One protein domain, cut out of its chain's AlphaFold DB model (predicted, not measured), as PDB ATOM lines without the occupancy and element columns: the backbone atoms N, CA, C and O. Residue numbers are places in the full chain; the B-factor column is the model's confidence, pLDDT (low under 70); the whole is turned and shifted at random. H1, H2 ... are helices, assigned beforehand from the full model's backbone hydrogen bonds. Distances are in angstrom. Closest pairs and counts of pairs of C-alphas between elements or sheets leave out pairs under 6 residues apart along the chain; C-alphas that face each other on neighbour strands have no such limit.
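This is residues 521 to 590 of the 957 residues of the protein "Tyr recombinase domain-containing protein" of Acinetobacter sp. NIPH 899 (UniProt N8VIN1). What is the picture? There is little regular structure: H2 and H1 make a hairpin side by side, H3 sits crosswise near the end of H2, and long unnamed stretches, residues 521 to 541 and 551 to 565, lie round them. What is printed? 70 residues with three named helices, H1, H2, H3 in order, and no named strand; the class is all helix, with 27 residues in them. It is compact, radius of gyration of the C-alphas 10.9 A, spanning 30 by 26 by 24 A.

Where is H2? Residues 566 to 576 run 15.0 A from C-alpha 566 at (-19.525, -42.126, -12.153). And the others? H1, residues 542 to 550, measures 12.3 A; H3, residues 582 to 588, measures 10.0 A, ending at C-alpha 588 (-7.078, -42.677, 8.626).

How does H1 meet H2? This hairpin's helices touch, closest C-alphas Ala 545 and Phe 571, 5.6 A, opposite ways at a shallow tilt of 34 degrees, only just short of steep. And H3? It only just touches H2, only at the corner, with 3 pairs of C-alphas within 8 A, the closest Ile 575 and Leu 582, 6.4 A, about perpendicular at 76 degrees; it is apart from H1. In H1, H2 and H3 every O i to N i+4 pair is within hydrogen-bond range.

How large? The farthest C-alphas, His 532 and Gly 590, are 30.5 A apart. Any cut or doubt? The printed part has no cut, the link H1 to H2 is long, and residue 533 is under pLDDT 70.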
ATOM      1  N   ARG A 521      -8.233 -55.177   3.351       86.88
ATOM      2  CA  ARG A 521      -9.670 -54.995   3.113       86.88
ATOM      3  C   ARG A 521     -10.458 -55.244   4.392       86.88
ATOM      4  O   ARG A 521     -10.404 -56.329   4.962       86.88
ATOM      5  N   THR A 522     -11.253 -54.263   4.790       85.62
ATOM      6  CA  THR A 522     -12.105 -54.350   5.979       85.62
ATOM      7  C   THR A 522     -13.494 -54.902   5.687       85.62
ATOM      8  O   THR A 522     -14.138 -55.418   6.595       85.62
ATOM      9  N   ASN A 523     -13.956 -54.822   4.433       82.44
ATOM     10  CA  ASN A 523     -15.311 -55.175   4.004       82.44
ATOM     11  C   ASN A 523     -16.409 -54.444   4.802       82.44
ATOM     12  O   ASN A 523     -17.523 -54.943   4.948       82.44
ATOM     13  N   ILE A 524     -16.094 -53.259   5.332       85.00
ATOM     14  CA  ILE A 524     -17.027 -52.431   6.099       85.00
ATOM     15  C   ILE A 524     -17.861 -51.579   5.136       85.00
ATOM     16  O   ILE A 524     -17.318 -50.942   4.235       85.00
ATOM     17  N   GLY A 525     -19.172 -51.521   5.381       88.38
ATOM     18  CA  GLY A 525     -20.132 -50.746   4.595       88.38
ATOM     19  C   GLY A 525     -20.870 -51.575   3.543       88.38
ATOM     20  O   GLY A 525     -20.686 -52.783   3.422       88.38
ATOM     21  N   GLU A 526     -21.729 -50.908   2.783       90.81
ATOM     22  CA  GLU A 526     -22.540 -51.493   1.712       90.81
ATOM     23  C   GLU A 526     -22.526 -50.601   0.465       90.81
ATOM     24  O   GLU A 526     -22.157 -49.426   0.544       90.81
ATOM     25  N   ASN A 527     -22.936 -51.139  -0.691       90.50
ATOM     26  CA  ASN A 527     -22.982 -50.384  -1.945       90.50
ATOM     27  C   ASN A 527     -23.948 -49.184  -1.838       90.50
ATOM     28  O   ASN A 527     -25.164 -49.386  -1.780       90.50
ATOM     29  N   PRO A 528     -23.460 -47.930  -1.880       90.12
ATOM     30  CA  PRO A 528     -24.318 -46.755  -1.784       90.12
ATOM     31  C   PRO A 528     -24.897 -46.318  -3.139       90.12
ATOM     32  O   PRO A 528     -25.499 -45.243  -3.213       90.12
ATOM     33  N   LEU A 529     -24.667 -47.077  -4.217       90.00
ATOM     34  CA  LEU A 529     -25.055 -46.728  -5.583       90.00
ATOM     35  C   LEU A 529     -26.155 -47.649  -6.118       90.00
ATOM     36  O   LEU A 529     -26.148 -48.852  -5.869       90.00
ATOM     37  N   ASP A 530     -27.076 -47.079  -6.892       85.94
ATOM     38  CA  ASP A 530     -28.080 -47.832  -7.642       85.94
ATOM     39  C   ASP A 530     -27.511 -48.433  -8.944       85.94
ATOM     40  O   ASP A 530     -26.355 -48.216  -9.317       85.94
ATOM     41  N   GLN A 531     -28.352 -49.175  -9.668       78.44
ATOM     42  CA  GLN A 531     -28.026 -49.800 -10.958       78.44
ATOM     43  C   GLN A 531     -27.593 -48.807 -12.060       78.44
ATOM     44  O   GLN A 531     -27.050 -49.221 -13.082       78.44
ATOM     45  N   HIS A 532     -27.821 -47.503 -11.871       72.69
ATOM     46  CA  HIS A 532     -27.426 -46.431 -12.787       72.69
ATOM     47  C   HIS A 532     -26.206 -45.639 -12.275       72.69
ATOM     48  O   HIS A 532     -25.795 -44.657 -12.898       72.69
ATOM     49  N   GLY A 533     -25.606 -46.053 -11.150       69.94
ATOM     50  CA  GLY A 533     -24.454 -45.398 -10.528       69.94
ATOM     51  C   GLY A 533     -24.795 -44.126  -9.743       69.94
ATOM     52  O   GLY A 533     -23.884 -43.381  -9.360       69.94
ATOM     53  N   ALA A 534     -26.082 -43.850  -9.504       79.69
ATOM     54  CA  ALA A 534     -26.536 -42.721  -8.704       79.69
ATOM     55  C   ALA A 534     -26.602 -43.084  -7.213       79.69
ATOM     56  O   ALA A 534     -26.804 -44.233  -6.832       79.69
ATOM     57  N   ARG A 535     -26.401 -42.088  -6.343       86.69
ATOM     58  CA  ARG A 535     -26.327 -42.297  -4.888       86.69
ATOM     59  C   ARG A 535     -27.707 -42.552  -4.288       86.69
ATOM     60  O   ARG A 535     -28.609 -41.729  -4.447       86.69
ATOM     61  N   ILE A 536     -27.828 -43.624  -3.514       86.44
ATOM     62  CA  ILE A 536     -29.036 -43.977  -2.771       86.44
ATOM     63  C   ILE A 536     -29.159 -43.068  -1.540       86.44
ATOM     64  O   ILE A 536     -28.219 -42.876  -0.762       86.44
ATOM     65  N   ARG A 537     -30.342 -42.476  -1.346       81.12
ATOM     66  CA  ARG A 537     -30.603 -41.551  -0.236       81.12
ATOM     67  C   ARG A 537     -30.471 -42.277   1.110       81.12
ATOM     68  O   ARG A 537     -31.161 -43.258   1.345       81.12
ATOM     69  N   GLY A 538     -29.633 -41.750   2.005       81.31
ATOM     70  CA  GLY A 538     -29.386 -42.314   3.342       81.31
ATOM     71  C   GLY A 538     -28.139 -43.203   3.450       81.31
ATOM     72  O   GLY A 538     -27.706 -43.474   4.567       81.31
ATOM     73  N   LEU A 539     -27.521 -43.575   2.320       86.25
ATOM     74  CA  LEU A 539     -26.325 -44.432   2.269       86.25
ATOM     75  C   LEU A 539     -25.008 -43.667   2.046       86.25
ATOM     76  O   LEU A 539     -23.955 -44.283   1.912       86.25
ATOM     77  N   SER A 540     -25.023 -42.333   2.050       85.88
ATOM     78  CA  SER A 540     -23.816 -41.495   1.947       85.88
ATOM     79  C   SER A 540     -23.049 -41.414   3.280       85.88
ATOM     80  O   SER A 540     -22.935 -40.340   3.865       85.88
ATOM     81  N   LYS A 541     -22.556 -42.549   3.783       91.56
ATOM     82  CA  LYS A 541     -21.720 -42.643   4.994       91.56
ATOM     83  C   LYS A 541     -20.267 -42.967   4.631       91.56
ATOM     84  O   LYS A 541     -20.018 -43.546   3.575       91.56
ATOM     85  N   LEU A 542     -19.318 -42.649   5.519       90.00
ATOM     86  CA  LEU A 542     -17.892 -42.960   5.316       90.00
ATOM     87  C   LEU A 542     -17.625 -44.466   5.183       90.00
ATOM     88  O   LEU A 542     -16.811 -44.863   4.360       90.00
ATOM     89  N   GLU A 543     -18.357 -45.299   5.924       91.00
ATOM     90  CA  GLU A 543     -18.310 -46.765   5.807       91.00
ATOM     91  C   GLU A 543     -18.640 -47.219   4.377       91.00
ATOM     92  O   GLU A 543     -17.901 -47.982   3.770       91.00
ATOM     93  N   ASN A 544     -19.684 -46.654   3.770       91.56
ATOM     94  CA  ASN A 544     -20.082 -47.001   2.404       91.56
ATOM     95  C   ASN A 544     -19.133 -46.407   1.348       91.56
ATOM     96  O   ASN A 544     -18.952 -46.981   0.274       91.56
ATOM     97  N   ALA A 545     -18.481 -45.275   1.642       90.56
ATOM     98  CA  ALA A 545     -17.378 -44.779   0.820       90.56
ATOM     99  C   ALA A 545     -16.167 -45.723   0.876       90.56
ATOM    100  O   ALA A 545     -15.535 -45.956  -0.153       90.56
ATOM    101  N   ARG A 546     -15.872 -46.306   2.045       91.12
ATOM    102  CA  ARG A 546     -14.827 -47.323   2.215       91.12
ATOM    103  C   ARG A 546     -15.150 -48.585   1.418       91.12
ATOM    104  O   ARG A 546     -14.294 -49.067   0.685       91.12
ATOM    105  N   TRP A 547     -16.406 -49.031   1.440       93.00
ATOM    106  CA  TRP A 547     -16.866 -50.133   0.593       93.00
ATOM    107  C   TRP A 547     -16.651 -49.853  -0.906       93.00
ATOM    108  O   TRP A 547     -16.157 -50.718  -1.630       93.00
ATOM    109  N   LEU A 548     -16.968 -48.634  -1.379       91.19
ATOM    110  CA  LEU A 548     -16.696 -48.220  -2.764       91.19
ATOM    111  C   LEU A 548     -15.197 -48.215  -3.092       91.19
ATOM    112  O   LEU A 548     -14.807 -48.600  -4.193       91.19
ATOM    113  N   PHE A 549     -14.366 -47.769  -2.152       91.69
ATOM    114  CA  PHE A 549     -12.915 -47.779  -2.301       91.69
ATOM    115  C   PHE A 549     -12.365 -49.207  -2.440       91.69
ATOM    116  O   PHE A 549     -11.564 -49.473  -3.333       91.69
ATOM    117  N   GLU A 550     -12.824 -50.138  -1.606       91.50
ATOM    118  CA  GLU A 550     -12.328 -51.519  -1.572       91.50
ATOM    119  C   GLU A 550     -12.798 -52.373  -2.754       91.50
ATOM    120  O   GLU A 550     -12.028 -53.189  -3.262       91.50
ATOM    121  N   ASN A 551     -14.046 -52.183  -3.194       89.56
ATOM    122  CA  ASN A 551     -14.686 -53.059  -4.174       89.56
ATOM    123  C   ASN A 551     -14.569 -52.499  -5.604       89.56
ATOM    124  O   ASN A 551     -13.658 -52.904  -6.324       89.56
ATOM    125  N   PRO A 552     -15.418 -51.556  -6.061       87.38
ATOM    126  CA  PRO A 552     -15.366 -51.102  -7.447       87.38
ATOM    127  C   PRO A 552     -14.127 -50.257  -7.788       87.38
ATOM    128  O   PRO A 552     -13.786 -50.152  -8.963       87.38
ATOM    129  N   LEU A 553     -13.453 -49.657  -6.799       86.69
ATOM    130  CA  LEU A 553     -12.221 -48.883  -7.010       86.69
ATOM    131  C   LEU A 553     -10.936 -49.692  -6.746       86.69
ATOM    132  O   LEU A 553      -9.843 -49.157  -6.928       86.69
ATOM    133  N   ASN A 554     -11.038 -50.975  -6.371       85.69
ATOM    134  CA  ASN A 554      -9.904 -51.890  -6.176       85.69
ATOM    135  C   ASN A 554      -8.778 -51.331  -5.281       85.69
ATOM    136  O   ASN A 554      -7.599 -51.504  -5.586       85.69
ATOM    137  N   CYS A 555      -9.136 -50.635  -4.199       84.56
ATOM    138  CA  CYS A 555      -8.203 -49.998  -3.266       84.56
ATOM    139  C   CYS A 555      -7.264 -48.963  -3.921       84.56
ATOM    140  O   CYS A 555      -6.212 -48.644  -3.366       84.56
ATOM    141  N   LYS A 556      -7.621 -48.420  -5.094       83.62
ATOM    142  CA  LYS A 556      -6.847 -47.369  -5.763       83.62
ATOM    143  C   LYS A 556      -7.332 -45.984  -5.323       83.62
ATOM    144  O   LYS A 556      -8.537 -45.718  -5.386       83.62
ATOM    145  N   PRO A 557      -6.434 -45.085  -4.878       85.56
ATOM    146  CA  PRO A 557      -6.804 -43.720  -4.526       85.56
ATOM    147  C   PRO A 557      -7.424 -42.968  -5.710       85.56
ATOM    148  O   PRO A 557      -6.991 -43.094  -6.854       85.56
ATOM    149  N   VAL A 558      -8.435 -42.155  -5.421       86.69
ATOM    150  CA  VAL A 558      -9.186 -41.345  -6.383       86.69
ATOM    151  C   VAL A 558      -9.103 -39.889  -5.952       86.69
ATOM    152  O   VAL A 558      -9.245 -39.565  -4.772       86.69
ATOM    153  N   HIS A 559      -8.935 -38.980  -6.911       84.50
ATOM    154  CA  HIS A 559      -8.813 -37.550  -6.633       84.50
ATOM    155  C   HIS A 559      -9.828 -36.719  -7.410       84.50
ATOM    156  O   HIS A 559     -10.208 -37.051  -8.534       84.50
ATOM    157  N   TYR A 560     -10.208 -35.571  -6.841       82.81
ATOM    158  CA  TYR A 560     -11.138 -34.620  -7.463       82.81
ATOM    159  C   TYR A 560     -10.729 -34.189  -8.874       82.81
ATOM    160  O   TYR A 560     -11.592 -33.958  -9.717       82.81
ATOM    161  N   ASN A 561      -9.425 -34.105  -9.139       76.88
ATOM    162  CA  ASN A 561      -8.904 -33.611 -10.411       76.88
ATOM    163  C   ASN A 561      -8.831 -34.697 -11.496       76.88
ATOM    164  O   ASN A 561      -8.770 -34.361 -12.676       76.88
ATOM    165  N   THR A 562      -8.808 -35.978 -11.113       76.06
ATOM    166  CA  THR A 562      -8.599 -37.113 -12.030       76.06
ATOM    167  C   THR A 562      -9.838 -37.986 -12.218       76.06
ATOM    168  O   THR A 562      -9.887 -38.729 -13.194       76.06
ATOM    169  N   ALA A 563     -10.850 -37.865 -11.353       82.75
ATOM    170  CA  ALA A 563     -12.068 -38.669 -11.406       82.75
ATOM    171  C   ALA A 563     -12.875 -38.472 -12.703       82.75
ATOM    172  O   ALA A 563     -13.428 -37.399 -12.978       82.75
ATOM    173  N   LYS A 564     -13.016 -39.547 -13.481       84.12
ATOM    174  CA  LYS A 564     -13.782 -39.595 -14.734       84.12
ATOM    175  C   LYS A 564     -15.065 -40.404 -14.569       84.12
ATOM    176  O   LYS A 564     -16.126 -39.942 -15.011       84.12
ATOM    177  N   LEU A 565     -14.974 -41.559 -13.914       86.06
ATOM    178  CA  LEU A 565     -16.049 -42.538 -13.800       86.06
ATOM    179  C   LEU A 565     -17.158 -42.054 -12.844       86.06
ATOM    180  O   LEU A 565     -16.885 -41.324 -11.885       86.06
ATOM    181  N   PRO A 566     -18.426 -42.456 -13.063       84.62
ATOM    182  CA  PRO A 566     -19.525 -42.126 -12.153       84.62
ATOM    183  C   PRO A 566     -19.268 -42.584 -10.711       84.62
ATOM    184  O   PRO A 566     -19.547 -41.838  -9.778       84.62
ATOM    185  N   ILE A 567     -18.664 -43.764 -10.536       88.00
ATOM    186  CA  ILE A 567     -18.331 -44.345  -9.226       88.00
ATOM    187  C   ILE A 567     -17.302 -43.482  -8.485       88.00
ATOM    188  O   ILE A 567     -17.522 -43.130  -7.330       88.00
ATOM    189  N   GLU A 568     -16.233 -43.064  -9.165       89.44
ATOM    190  CA  GLU A 568     -15.204 -42.165  -8.622       89.44
ATOM    191  C   GLU A 568     -15.807 -40.830  -8.161       89.44
ATOM    192  O   GLU A 568     -15.549 -40.353  -7.056       89.44
ATOM    193  N   LYS A 569     -16.676 -40.237  -8.990       89.25
ATOM    194  CA  LYS A 569     -17.377 -38.986  -8.662       89.25
ATOM    195  C   LYS A 569     -18.328 -39.158  -7.481       89.25
ATOM    196  O   LYS A 569     -18.458 -38.244  -6.668       89.25
ATOM    197  N   SER A 570     -19.008 -40.296  -7.392       87.94
ATOM    198  CA  SER A 570     -19.908 -40.600  -6.282       87.94
ATOM    199  C   SER A 570     -19.141 -40.819  -4.979       87.94
ATOM    200  O   SER A 570     -19.531 -40.226  -3.975       87.94
ATOM    201  N   PHE A 571     -18.026 -41.558  -5.002       91.81
ATOM    202  CA  PHE A 571     -17.104 -41.714  -3.869       91.81
ATOM    203  C   PHE A 571     -16.640 -40.351  -3.335       91.81
ATOM    204  O   PHE A 571     -16.841 -40.032  -2.164       91.81
ATOM    205  N   LEU A 572     -16.124 -39.493  -4.219       91.00
ATOM    206  CA  LEU A 572     -15.646 -38.161  -3.848       91.00
ATOM    207  C   LEU A 572     -16.751 -37.264  -3.289       91.00
ATOM    208  O   LEU A 572     -16.516 -36.529  -2.336       91.00
ATOM    209  N   LYS A 573     -17.966 -37.319  -3.845       88.19
ATOM    210  CA  LYS A 573     -19.090 -36.556  -3.292       88.19
ATOM    211  C   LYS A 573     -19.541 -37.087  -1.930       88.19
ATOM    212  O   LYS A 573     -19.991 -36.290  -1.123       88.19
ATOM    213  N   ILE A 574     -19.463 -38.397  -1.664       90.00
ATOM    214  CA  ILE A 574     -19.769 -38.942  -0.327       90.00
ATOM    215  C   ILE A 574     -18.751 -38.418   0.693       90.00
ATOM    216  O   ILE A 574     -19.148 -38.001   1.775       90.00
ATOM    217  N   ILE A 575     -17.465 -38.364   0.329       90.38
ATOM    218  CA  ILE A 575     -16.434 -37.751   1.175       90.38
ATOM    219  C   ILE A 575     -16.682 -36.248   1.350       90.38
ATOM    220  O   ILE A 575     -16.611 -35.759   2.472       90.38
ATOM    221  N   ALA A 576     -17.028 -35.515   0.288       87.69
ATOM    222  CA  ALA A 576     -17.327 -34.081   0.367       87.69
ATOM    223  C   ALA A 576     -18.563 -33.752   1.223       87.69
ATOM    224  O   ALA A 576     -18.614 -32.691   1.836       87.69
ATOM    225  N   ASP A 577     -19.551 -34.651   1.249       85.94
ATOM    226  CA  ASP A 577     -20.744 -34.538   2.096       85.94
ATOM    227  C   ASP A 577     -20.452 -34.944   3.562       85.94
ATOM    228  O   ASP A 577     -21.296 -34.742   4.438       85.94
ATOM    229  N   SER A 578     -19.272 -35.511   3.840       84.44
ATOM    230  CA  SER A 578     -18.796 -35.817   5.192       84.44
ATOM    231  C   SER A 578     -18.127 -34.602   5.847       84.44
ATOM    232  O   SER A 578     -17.800 -33.611   5.199       84.44
ATOM    233  N   ASN A 579     -17.885 -34.678   7.156       84.25
ATOM    234  CA  ASN A 579     -17.158 -33.654   7.906       84.25
ATOM    235  C   ASN A 579     -15.624 -33.754   7.779       84.25
ATOM    236  O   ASN A 579     -14.936 -32.974   8.434       84.25
ATOM    237  N   LYS A 580     -15.093 -34.695   6.983       84.81
ATOM    238  CA  LYS A 580     -13.651 -34.962   6.850       84.81
ATOM    239  C   LYS A 580     -13.132 -34.676   5.446       84.81
ATOM    240  O   LYS A 580     -13.834 -34.849   4.449       84.81
ATOM    241  N   GLY A 581     -11.869 -34.262   5.358       83.69
ATOM    242  CA  GLY A 581     -11.192 -34.048   4.077       83.69
ATOM    243  C   GLY A 581     -10.770 -35.357   3.395       83.69
ATOM    244  O   GLY A 581     -10.504 -36.354   4.055       83.69
ATOM    245  N   LEU A 582     -10.620 -35.362   2.064       85.06
ATOM    246  CA  LEU A 582     -10.185 -36.555   1.310       85.06
ATOM    247  C   LEU A 582      -8.823 -37.103   1.771       85.06
ATOM    248  O   LEU A 582      -8.665 -38.308   1.933       85.06
ATOM    249  N   LEU A 583      -7.845 -36.219   1.989       80.75
ATOM    250  CA  LEU A 583      -6.510 -36.609   2.458       80.75
ATOM    251  C   LEU A 583      -6.542 -37.147   3.894       80.75
ATOM    252  O   LEU A 583      -5.802 -38.066   4.219       80.75
ATOM    253  N   GLU A 584      -7.413 -36.588   4.734       82.38
ATOM    254  CA  GLU A 584      -7.617 -37.023   6.117       82.38
ATOM    255  C   GLU A 584      -8.223 -38.429   6.162       82.38
ATOM    256  O   GLU A 584      -7.699 -39.292   6.856       82.38
ATOM    257  N   VAL A 585      -9.249 -38.691   5.344       87.00
ATOM    258  CA  VAL A 585      -9.861 -40.022   5.205       87.00
ATOM    259  C   VAL A 585      -8.837 -41.056   4.738       87.00
ATOM    260  O   VAL A 585      -8.739 -42.131   5.322       87.00
ATOM    261  N   TYR A 586      -8.031 -40.731   3.724       86.38
ATOM    262  CA  TYR A 586      -6.986 -41.640   3.257       86.38
ATOM    263  C   TYR A 586      -5.913 -41.906   4.314       86.38
ATOM    264  O   TYR A 586      -5.521 -43.056   4.498       86.38
ATOM    265  N   LYS A 587      -5.509 -40.879   5.070       78.81
ATOM    266  CA  LYS A 587      -4.575 -41.033   6.188       78.81
ATOM    267  C   LYS A 587      -5.137 -41.944   7.285       78.81
ATOM    268  O   LYS A 587      -4.415 -42.809   7.763       78.81
ATOM    269  N   GLU A 588      -6.411 -41.795   7.652       83.44
ATOM    270  CA  GLU A 588      -7.078 -42.677   8.626       83.44
ATOM    271  C   GLU A 588      -7.176 -44.127   8.146       83.44
ATOM    272  O   GLU A 588      -7.140 -45.054   8.952       83.44
ATOM    273  N   TRP A 589      -7.298 -44.335   6.836       84.06
ATOM    274  CA  TRP A 589      -7.319 -45.669   6.238       84.06
ATOM    275  C   TRP A 589      -5.922 -46.261   6.030       84.06
ATOM    276  O   TRP A 589      -5.829 -47.404   5.597       84.06
ATOM    277  N   GLY A 590      -4.848 -45.513   6.312       76.25
ATOM    278  CA  GLY A 590      -3.479 -45.949   6.023       76.25
ATOM    279  C   GLY A 590      -3.183 -46.044   4.523       76.25
ATOM    280  O   GLY A 590      -2.315 -46.799   4.105       76.25
TER     281      GLY A 590